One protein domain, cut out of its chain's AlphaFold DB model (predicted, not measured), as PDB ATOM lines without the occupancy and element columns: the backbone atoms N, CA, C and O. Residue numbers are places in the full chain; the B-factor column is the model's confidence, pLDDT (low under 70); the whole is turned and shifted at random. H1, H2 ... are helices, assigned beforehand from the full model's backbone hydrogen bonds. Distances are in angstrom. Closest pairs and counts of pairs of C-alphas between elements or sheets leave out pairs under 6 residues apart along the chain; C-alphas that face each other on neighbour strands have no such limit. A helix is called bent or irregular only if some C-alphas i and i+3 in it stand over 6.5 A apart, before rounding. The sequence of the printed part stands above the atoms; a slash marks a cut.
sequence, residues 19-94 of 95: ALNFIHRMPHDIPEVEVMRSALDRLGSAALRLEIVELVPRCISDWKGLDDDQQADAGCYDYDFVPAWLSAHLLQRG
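AT A GLANCE: This is residues 19 to 94 of the 95 residues of an uncharacterized protein of Erythrobacter sp (UniProt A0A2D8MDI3). The chain makes an elongated, loosely closed loop of helices: the arm H2b of the bent helix H2 and then H3 follow one long side, H4 sits at the far end, and H5 runs back along the other side until its last turns pack on the arm H2a. H1 crosses H2a at the near end. The printed part has 76 residues with five named helices, H1 to H5 in order, and no named strand; the class is all helix. The whole is compact, with a radius of gyration of the C-alphas of 13.1 A, and its outline is elongated, 39 by 25 by 19 A.

HOW THE PARTS SIT: H1 is residues 19 to 24. H2, residues 31 to 53, is bent, with C-alphas 42 and 45 9.3 A apart, though by its hydrogen bonds it was assigned as one helix; its arms are H2a, residues 31 to 42, and H2b, residues 45 to 53, at a steep tilt of 52 degrees, opposite ways. H1 touches H2a, about perpendicular at 89 degrees; their closest C-alphas, Phe 22 and Val 33, are 5.2 A apart. H2b and H3, residues 56 to 64, meet only through their link. H3 and H4, residues 68 to 73, are close but not clearly touching, with the C-alphas of Trp 63 and Gln 71 closest at 7.4 A. H4 is apart from H5, residues 77 to 93, but only just, at 8.2 A. H5 and H3 are close but not clearly touching; their closest C-alphas, Cys 59 and Val 82, are 7.2 A apart. With residues 87 to 91 alone, H5 touches H2a, about perpendicular at 75 degrees; the closest C-alphas are those of Glu 32 and Leu 90, at 6.1 A. H2b and H5 are apart. Every O i to N i+4 pair is within hydrogen-bond range in H1, H2a, H2b, H3 and H4; in H5 it is 10 of 13.

IN THESE COORDINATES: H1 begins at C-alpha 19, (134.844, 155.690, 144.069). H2a is 16.6 A long from first to last C-alpha and ends at C-alpha 42, (123.099, 146.416, 143.473). H2b and H3 are 12.2 A each. H5, 22.1 A, ends at C-alpha 93, (127.658, 154.835, 131.352); it is irregular, but only just, with C-alphas 79 and 82 6.8 A apart.

THE WHOLE: The two C-alphas farthest apart, those of Arg 42 and Asp 69, are separated by 39.5 A. The printed part, residues 19 to 94, has no cut. The link from H1 to H2 is short, the other three are tight, and no link is long. Mean pLDDT of the printed part is 91.0; residues 93 and 94 are under 70.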
ATOM      1  N   ALA A  19     136.150 156.328 143.904       94.44
ATOM      2  CA  ALA A  19     134.844 155.690 144.069       94.44
ATOM      3  C   ALA A  19     134.364 155.738 145.532       94.44
ATOM      4  O   ALA A  19     133.225 156.123 145.804       94.44
ATOM      5  N   LEU A  20     135.236 155.430 146.498       94.81
ATOM      6  CA  LEU A  20     134.912 155.545 147.924       94.81
ATOM      7  C   LEU A  20     134.608 156.988 148.345       94.81
ATOM      8  O   LEU A  20     133.741 157.204 149.195       94.81
ATOM      9  N   ASN A  21     135.292 157.974 147.763       93.38
ATOM     10  CA  ASN A  21     135.025 159.386 148.012       93.38
ATOM     11  C   ASN A  21     133.609 159.771 147.550       93.38
ATOM     12  O   ASN A  21     132.858 160.348 148.342       93.38
ATOM     13  N   PHE A  22     133.207 159.361 146.340       91.50
ATOM     14  CA  PHE A  22     131.828 159.523 145.859       91.50
ATOM     15  C   PHE A  22     130.821 158.850 146.801       91.50
ATOM     16  O   PHE A  22     129.844 159.470 147.217       91.50
ATOM     17  N   ILE A  23     131.078 157.605 147.211       91.94
ATOM     18  CA  ILE A  23     130.154 156.838 148.060       91.94
ATOM     19  C   ILE A  23     130.004 157.457 149.449       91.94
ATOM     20  O   ILE A  23     128.902 157.461 149.986       91.94
ATOM     21  N   HIS A  24     131.082 157.925 150.079       93.25
ATOM     22  CA  HIS A  24     131.068 158.198 151.522       93.25
ATOM     23  C   HIS A  24     131.210 159.663 151.912       93.25
ATOM     24  O   HIS A  24     130.841 160.016 153.031       93.25
ATOM     25  N   ARG A  25     131.781 160.503 151.047       89.25
ATOM     26  CA  ARG A  25     132.211 161.855 151.428       89.25
ATOM     27  C   ARG A  25     131.542 162.951 150.613       89.25
ATOM     28  O   ARG A  25     131.403 164.060 151.123       89.25
ATOM     29  N   MET A  26     131.133 162.660 149.382       89.25
ATOM     30  CA  MET A  26     130.518 163.660 148.516       89.25
ATOM     31  C   MET A  26     129.020 163.868 148.815       89.25
ATOM     32  O   MET A  26     128.345 162.940 149.275       89.25
ATOM     33  N   PRO A  27     128.496 165.086 148.577       89.94
ATOM     34  CA  PRO A  27     127.075 165.399 148.708       89.94
ATOM     35  C   PRO A  27     126.156 164.495 147.872       89.94
ATOM     36  O   PRO A  27     126.501 164.074 146.773       89.94
ATOM     37  N   HIS A  28     124.961 164.213 148.397       84.75
ATOM     38  CA  HIS A  28     123.981 163.314 147.771       84.75
ATOM     39  C   HIS A  28     123.289 163.885 146.525       84.75
ATOM     40  O   HIS A  28     122.645 163.136 145.802       84.75
ATOM     41  N   ASP A  29     123.372 165.193 146.303       87.06
ATOM     42  CA  ASP A  29     122.777 165.901 145.166       87.06
ATOM     43  C   ASP A  29     123.659 165.879 143.907       87.06
ATOM     44  O   ASP A  29     123.272 166.416 142.871       87.06
ATOM     45  N   ILE A  30     124.825 165.231 143.979       87.75
ATOM     46  CA  ILE A  30     125.711 165.005 142.840       87.75
ATOM     47  C   ILE A  30     125.259 163.729 142.102       87.75
ATOM     48  O   ILE A  30     125.248 162.658 142.715       87.75
ATOM     49  N   PRO A  31     124.916 163.792 140.800       87.06
ATOM     50  CA  PRO A  31     124.409 162.636 140.051       87.06
ATOM     51  C   PRO A  31     125.328 161.406 140.090       87.06
ATOM     52  O   PRO A  31     124.861 160.277 140.224       87.06
ATOM     53  N   GLU A  32     126.645 161.603 140.040       88.19
ATOM     54  CA  GLU A  32     127.647 160.535 140.123       88.19
ATOM     55  C   GLU A  32     127.607 159.788 141.461       88.19
ATOM     56  O   GLU A  32     127.882 158.589 141.512       88.19
ATOM     57  N   VAL A  33     127.233 160.474 142.546       89.94
ATOM     58  CA  VAL A  33     127.085 159.865 143.874       89.94
ATOM     59  C   VAL A  33     125.882 158.932 143.903       89.94
ATOM     60  O   VAL A  33     125.979 157.839 144.463       89.94
ATOM     61  N   GLU A  34     124.762 159.326 143.292       90.38
ATOM     62  CA  GLU A  34     123.582 158.462 143.156       90.38
ATOM     63  C   GLU A  34     123.913 157.210 142.342       90.38
ATOM     64  O   GLU A  34     123.639 156.094 142.783       90.38
ATOM     65  N   VAL A  35     124.570 157.399 141.198       90.50
ATOM     66  CA  VAL A  35     125.031 156.335 140.297       90.50
ATOM     67  C   VAL A  35     125.928 155.342 141.050       90.50
ATOM     68  O   VAL A  35     125.592 154.163 141.161       90.50
ATOM     69  N   MET A  36     126.980 155.826 141.718       91.81
ATOM     70  CA  MET A  36     127.915 154.974 142.458       91.81
ATOM     71  C   MET A  36     127.273 154.261 143.661       91.81
ATOM     72  O   MET A  36     127.588 153.104 143.948       91.81
ATOM     73  N   ARG A  37     126.367 154.924 144.391       92.25
ATOM     74  CA  ARG A  37     125.651 154.298 145.518       92.25
ATOM     75  C   ARG A  37     124.652 153.250 145.039       92.25
ATOM     76  O   ARG A  37     124.576 152.185 145.639       92.25
ATOM     77  N   SER A  38     123.954 153.506 143.936       91.38
ATOM     78  CA  SER A  38     123.074 152.528 143.290       91.38
ATOM     79  C   SER A  38     123.860 151.302 142.811       91.38
ATOM     80  O   SER A  38     123.458 150.161 143.059       91.38
ATOM     81  N   ALA A  39     125.036 151.515 142.208       92.12
ATOM     82  CA  ALA A  39     125.960 150.445 141.844       92.12
ATOM     83  C   ALA A  39     126.386 149.626 143.070       92.12
ATOM     84  O   ALA A  39     126.344 148.394 143.033       92.12
ATOM     85  N   LEU A  40     126.743 150.297 144.173       94.44
ATOM     86  CA  LEU A  40     127.112 149.648 145.430       94.44
ATOM     87  C   LEU A  40     125.968 148.808 146.004       94.44
ATOM     88  O   LEU A  40     126.205 147.663 146.384       94.44
ATOM     89  N   ASP A  41     124.750 149.342 146.052       95.12
ATOM     90  CA  ASP A  41     123.581 148.638 146.591       95.12
ATOM     91  C   ASP A  41     123.225 147.406 145.746       95.12
ATOM     92  O   ASP A  41     122.841 146.362 146.278       95.12
ATOM     93  N   ARG A  42     123.394 147.498 144.422       95.88
ATOM     94  CA  ARG A  42     123.099 146.416 143.473       95.88
ATOM     95  C   ARG A  42     124.161 145.318 143.454       95.88
ATOM     96  O   ARG A  42     123.816 144.142 143.355       95.88
ATOM     97  N   LEU A  43     125.440 145.691 143.466       95.12
ATOM     98  CA  LEU A  43     126.568 144.776 143.247       95.12
ATOM     99  C   LEU A  43     127.230 144.317 144.550       95.12
ATOM    100  O   LEU A  43     127.824 143.239 144.610       95.12
ATOM    101  N   GLY A  44     127.162 145.143 145.591       95.88
ATOM    102  CA  GLY A  44     128.011 145.033 146.766       95.88
ATOM    103  C   GLY A  44     129.444 145.513 146.510       95.88
ATOM    104  O   GLY A  44     129.929 145.607 145.382       95.88
ATOM    105  N   SER A  45     130.156 145.798 147.602       94.12
ATOM    106  CA  SER A  45     131.489 146.422 147.571       94.12
ATOM    107  C   SER A  45     132.539 145.605 146.803       94.12
ATOM    108  O   SER A  45     133.340 146.176 146.067       94.12
ATOM    109  N   ALA A  46     132.526 144.274 146.935       95.31
ATOM    110  CA  ALA A  46     133.523 143.412 146.298       95.31
ATOM    111  C   ALA A  46     133.414 143.411 144.764       95.31
ATOM    112  O   ALA A  46     134.429 143.560 144.090       95.31
ATOM    113  N   ALA A  47     132.201 143.272 144.222       95.69
ATOM    114  CA  ALA A  47     131.985 143.283 142.777       95.69
ATOM    115  C   ALA A  47     132.160 144.693 142.198       95.69
ATOM    116  O   ALA A  47     132.829 144.845 141.182       95.69
ATOM    117  N   LEU A  48     131.671 145.729 142.893       94.69
ATOM    118  CA  LEU A  48     131.894 147.117 142.481       94.69
ATOM    119  C   LEU A  48     133.388 147.449 142.367       94.69
ATOM    120  O   LEU A  48     133.811 148.093 141.415       94.69
ATOM    121  N   ARG A  49     134.213 146.981 143.309       95.19
ATOM    122  CA  ARG A  49     135.663 147.192 143.247       95.19
ATOM    123  C   ARG A  49     136.290 146.597 141.983       95.19
ATOM    124  O   ARG A  49     137.210 147.202 141.444       95.19
ATOM    125  N   LEU A  50     135.822 145.432 141.532       95.25
ATOM    126  CA  LEU A  50     136.315 144.816 140.298       95.25
ATOM    127  C   LEU A  50     135.924 145.655 139.079       95.25
ATOM    128  O   LEU A  50     136.806 146.002 138.303       95.25
ATOM    129  N   GLU A  51     134.660 146.076 138.985       94.12
ATOM    130  CA  GLU A  51     134.174 146.957 137.908       94.12
ATOM    131  C   GLU A  51     134.994 148.255 137.814       94.12
ATOM    132  O   GLU A  51     135.369 148.684 136.726       94.12
ATOM    133  N   ILE A  52     135.336 148.866 138.954       94.81
ATOM    134  CA  ILE A  52     136.147 150.093 138.992       94.81
ATOM    135  C   ILE A  52     137.592 149.837 138.552       94.81
ATOM    136  O   ILE A  52     138.147 150.619 137.783       94.81
ATOM    137  N   VAL A  53     138.218 148.748 139.005       93.31
ATOM    138  CA  VAL A  53     139.608 148.422 138.633       93.31
ATOM    139  C   VAL A  53     139.719 148.004 137.162       93.31
ATOM    140  O   VAL A  53     140.736 148.271 136.525       93.31
ATOM    141  N   GLU A  54     138.671 147.431 136.569       95.06
ATOM    142  CA  GLU A  54     138.634 147.130 135.131       95.06
ATOM    143  C   GLU A  54     138.720 148.388 134.244       95.06
ATOM    144  O   GLU A  54     139.062 148.291 133.063       95.06
ATOM    145  N   LEU A  55     138.500 149.585 134.803       95.69
ATOM    146  CA  LEU A  55     138.655 150.856 134.091       95.69
ATOM    147  C   LEU A  55     140.115 151.300 133.917       95.69
ATOM    148  O   LEU A  55     140.381 152.172 133.088       95.69
ATOM    149  N   VAL A  56     141.064 150.706 134.650       96.38
ATOM    150  CA  VAL A  56     142.478 151.129 134.686       96.38
ATOM    151  C   VAL A  56     143.114 151.243 133.297       96.38
ATOM    152  O   VAL A  56     143.676 152.301 133.006       96.38
ATOM    153  N   PRO A  57     143.014 150.242 132.393       96.00
ATOM    154  CA  PRO A  57     143.646 150.345 131.080       96.00
ATOM    155  C   PRO A  57     143.106 151.518 130.263       96.00
ATOM    156  O   PRO A  57     143.855 152.165 129.532       96.00
ATOM    157  N   ARG A  58     141.809 151.815 130.402       96.06
ATOM    158  CA  ARG A  58     141.172 152.918 129.687       96.06
ATOM    159  C   ARG A  58     141.566 154.268 130.277       96.06
ATOM    160  O   ARG A  58     141.923 155.147 129.511       96.06
ATOM    161  N   CYS A  59     141.564 154.409 131.600       96.50
ATOM    162  CA  CYS A  59     142.002 155.635 132.268       96.50
ATOM    163  C   CYS A  59     143.447 156.002 131.879       96.50
ATOM    164  O   CYS A  59     143.711 157.127 131.460       96.50
ATOM    165  N   ILE A  60     144.353 155.016 131.885       95.88
ATOM    166  CA  ILE A  60     145.744 155.191 131.439       95.88
ATOM    167  C   ILE A  60     145.816 155.570 129.958       95.88
ATOM    168  O   ILE A  60     146.607 156.433 129.578       95.88
ATOM    169  N   SER A  61     145.034 154.905 129.106       96.19
ATOM    170  CA  SER A  61     145.020 155.194 127.671       96.19
ATOM    171  C   SER A  61     144.512 156.604 127.384       96.19
ATOM    172  O   SER A  61     145.082 157.283 126.535       96.19
ATOM    173  N   ASP A  62     143.459 157.032 128.077       95.31
ATOM    174  CA  ASP A  62     142.866 158.356 127.918       95.31
ATOM    175  C   ASP A  62     143.846 159.437 128.404       95.31
ATOM    176  O   ASP A  62     144.039 160.422 127.700       95.31
ATOM    177  N   TRP A  63     144.551 159.213 129.523       94.81
ATOM    178  CA  TRP A  63     145.632 160.095 129.988       94.81
ATOM    179  C   TRP A  63     146.765 160.224 128.969       94.81
ATOM    180  O   TRP A  63     147.145 161.325 128.590       94.81
ATOM    181  N   LYS A  64     147.281 159.093 128.473       94.00
ATOM    182  CA  LYS A  64     148.365 159.070 127.475       94.00
ATOM    183  C   LYS A  64     147.951 159.657 126.122       94.00
ATOM    184  O   LYS A  64     148.818 159.917 125.291       94.00
ATOM    185  N   GLY A  65     146.649 159.802 125.880       95.25
ATOM    186  CA  GLY A  65     146.098 160.452 124.696       95.25
ATOM    187  C   GLY A  65     146.034 161.977 124.797       95.25
ATOM    188  O   GLY A  65     145.818 162.617 123.769       95.25
ATOM    189  N   LEU A  66     146.212 162.547 125.993       94.00
ATOM    190  CA  LEU A  66     146.311 163.989 126.199       94.00
ATOM    191  C   LEU A  66     147.683 164.503 125.756       94.00
ATOM    192  O   LEU A  66     148.698 163.840 125.988       94.00
ATOM    193  N   ASP A  67     147.712 165.689 125.155       95.38
ATOM    194  CA  ASP A  67     148.960 166.408 124.893       95.38
ATOM    195  C   ASP A  67     149.579 166.992 126.179       95.38
ATOM    196  O   ASP A  67     148.984 166.948 127.258       95.38
ATOM    197  N   ASP A  68     150.809 167.502 126.074       91.94
ATOM    198  CA  ASP A  68     151.576 167.983 127.231       91.94
ATOM    199  C   ASP A  68     150.884 169.156 127.950       91.94
ATOM    200  O   ASP A  68     150.914 169.224 129.181       91.94
ATOM    201  N   ASP A  69     150.230 170.053 127.204       93.75
ATOM    202  CA  ASP A  69     149.514 171.199 127.774       93.75
ATOM    203  C   ASP A  69     148.252 170.719 128.508       93.75
ATOM    204  O   ASP A  69     147.973 171.144 129.628       93.75
ATOM    205  N   GLN A  70     147.528 169.757 127.933       91.69
ATOM    206  CA  GLN A  70     146.367 169.125 128.555       91.69
ATOM    207  C   GLN A  70     146.727 168.341 129.819       91.69
ATOM    208  O   GLN A  70     145.972 168.380 130.789       91.69
ATOM    209  N   GLN A  71     147.856 167.628 129.830       90.75
ATOM    210  CA  GLN A  71     148.337 166.939 131.030       90.75
ATOM    211  C   GLN A  71     148.746 167.938 132.116       90.75
ATOM    212  O   GLN A  71     148.452 167.711 133.289       90.75
ATOM    213  N   ALA A  72     149.377 169.055 131.741       89.81
ATOM    214  CA  ALA A  72     149.719 170.120 132.678       89.81
ATOM    215  C   ALA A  72     148.468 170.784 133.279       89.81
ATOM    216  O   ALA A  72     148.418 171.016 134.490       89.81
ATOM    217  N   ASP A  73     147.446 171.033 132.459       91.56
ATOM    218  CA  ASP A  73     146.167 171.618 132.882       91.56
ATOM    219  C   ASP A  73     145.325 170.655 133.729       91.56
ATOM    220  O   ASP A  73     144.602 171.086 134.631       91.56
ATOM    221  N   ALA A  74     145.420 169.349 133.468       86.62
ATOM    222  CA  ALA A  74     144.739 168.313 134.241       86.62
ATOM    223  C   ALA A  74     145.296 168.154 135.666       86.62
ATOM    224  O   ALA A  74     144.684 167.465 136.481       86.62
ATOM    225  N   GLY A  75     146.422 168.801 135.973       88.19
ATOM    226  CA  GLY A  75     147.017 168.804 137.299       88.19
ATOM    227  C   GLY A  75     147.647 167.464 137.661       88.19
ATOM    228  O   GLY A  75     148.277 166.786 136.848       88.19
ATOM    229  N   CYS A  76     147.538 167.098 138.931       90.38
ATOM    230  CA  CYS A  76     148.135 165.883 139.452       90.38
ATOM    231  C   CYS A  76     147.352 164.649 138.976       90.38
ATOM    232  O   CYS A  76     146.136 164.576 139.147       90.38
ATOM    233  N   TYR A  77     148.039 163.662 138.394       89.38
ATOM    234  CA  TYR A  77     147.390 162.490 137.796       89.38
ATOM    235  C   TYR A  77     146.443 161.767 138.772       89.38
ATOM    236  O   TYR A  77     145.285 161.506 138.451       89.38
ATOM    237  N   ASP A  78     146.917 161.476 139.979       86.94
ATOM    238  CA  ASP A  78     146.224 160.707 141.015       86.94
ATOM    239  C   ASP A  78     145.296 161.548 141.908       86.94
ATOM    240  O   ASP A  78     144.370 161.003 142.502       86.94
ATOM    241  N   TYR A  79     145.479 162.864 142.008       84.06
ATOM    242  CA  TYR A  79     144.612 163.706 142.852       84.06
ATOM    243  C   TYR A  79     143.579 164.520 142.075       84.06
ATOM    244  O   TYR A  79     142.528 164.833 142.633       84.06
ATOM    245  N   ASP A  80     143.848 164.824 140.806       90.94
ATOM    246  CA  ASP A  80     143.013 165.704 139.990       90.94
ATOM    247  C   ASP A  80     142.433 164.951 138.786       90.94
ATOM    248  O   ASP A  80     141.209 164.841 138.651       90.94
ATOM    249  N   PHE A  81     143.289 164.359 137.943       93.44
ATOM    250  CA  PHE A  81     142.845 163.739 136.692       93.44
ATOM    251  C   PHE A  81     141.978 162.497 136.911       93.44
ATOM    252  O   PHE A  81     140.859 162.445 136.405       93.44
ATOM    253  N   VAL A  82     142.462 161.487 137.641       94.50
ATOM    254  CA  VAL A  82     141.741 160.212 137.806       94.50
ATOM    255  C   VAL A  82     140.358 160.406 138.458       94.50
ATOM    256  O   VAL A  82     139.388 159.854 137.922       94.50
ATOM    257  N   PRO A  83     140.196 161.201 139.540       91.69
ATOM    258  CA  PRO A  83     138.870 161.484 140.092       91.69
ATOM    259  C   PRO A  83     137.935 162.174 139.091       91.69
ATOM    260  O   PRO A  83     136.776 161.771 138.954       91.69
ATOM    261  N   ALA A  84     138.429 163.180 138.359       92.38
ATOM    262  CA  ALA A  84     137.640 163.902 137.360       92.38
ATOM    263  C   ALA A  84     137.247 163.000 136.178       92.38
ATOM    264  O   ALA A  84     136.096 163.009 135.731       92.38
ATOM    265  N   TRP A  85     138.183 162.171 135.713       95.38
ATOM    266  CA  TRP A  85     137.961 161.182 134.666       95.38
ATOM    267  C   TRP A  85     136.903 160.160 135.087       95.38
ATOM    268  O   TRP A  85     135.989 159.873 134.312       95.38
ATOM    269  N   LEU A  86     136.966 159.656 136.327       93.81
ATOM    270  CA  LEU A  86     135.966 158.728 136.854       93.81
ATOM    271  C   LEU A  86     134.582 159.386 136.920       93.81
ATOM    272  O   LEU A  86     133.618 158.775 136.464       93.81
ATOM    273  N   SER A  87     134.481 160.632 137.397       90.88
ATOM    274  CA  SER A  87     133.219 161.397 137.405       90.88
ATOM    275  C   SER A  87     132.593 161.442 136.009       90.88
ATOM    276  O   SER A  87     131.449 161.032 135.804       90.88
ATOM    277  N   ALA A  88     133.385 161.849 135.013       90.56
ATOM    278  CA  ALA A  88     132.939 161.922 133.627       90.56
ATOM    279  C   ALA A  88     132.536 160.544 133.070       90.56
ATOM    280  O   ALA A  88     131.557 160.435 132.327       90.56
ATOM    281  N   HIS A  89     133.256 159.483 133.441       89.00
ATOM    282  CA  HIS A  89     132.963 158.119 133.008       89.00
ATOM    283  C   HIS A  89     131.633 157.595 133.565       89.00
ATOM    284  O   HIS A  89     130.867 156.959 132.834       89.00
ATOM    285  N   LEU A  90     131.342 157.870 134.839       83.94
ATOM    286  CA  LEU A  90     130.108 157.444 135.505       83.94
ATOM    287  C   LEU A  90     128.877 158.077 134.852       83.94
ATOM    288  O   LEU A  90     127.914 157.371 134.543       83.94
ATOM    289  N   LEU A  91     128.947 159.375 134.542       74.56
ATOM    290  CA  LEU A  91     127.874 160.089 133.844       74.56
ATOM    291  C   LEU A  91     127.584 159.523 132.447       74.56
ATOM    292  O   LEU A  91     126.439 159.535 132.000       74.56
ATOM    293  N   GLN A  92     128.602 159.018 131.746       75.12
ATOM    294  CA  GLN A  92     128.442 158.490 130.387       75.12
ATOM    295  C   GLN A  92     127.838 157.082 130.341       75.12
ATOM    296  O   GLN A  92     127.241 156.720 129.326       75.12
ATOM    297  N   ARG A  93     128.026 156.263 131.386       61.53
ATOM    298  CA  ARG A  93     127.658 154.835 131.352       61.53
ATOM    299  C   ARG A  93     126.515 154.444 132.288       61.53
ATOM    300  O   ARG A  93     126.001 153.343 132.117       61.53
ATOM    301  N   GLY A  94     126.082 155.321 133.199       56.19
ATOM    302  CA  GLY A  94     124.960 155.048 134.108       56.19
ATOM    303  C   GLY A  94     125.152 153.759 134.915       56.19
ATOM    304  O   GLY A  94     124.215 152.969 135.025       56.19
TER     305      GLY A  94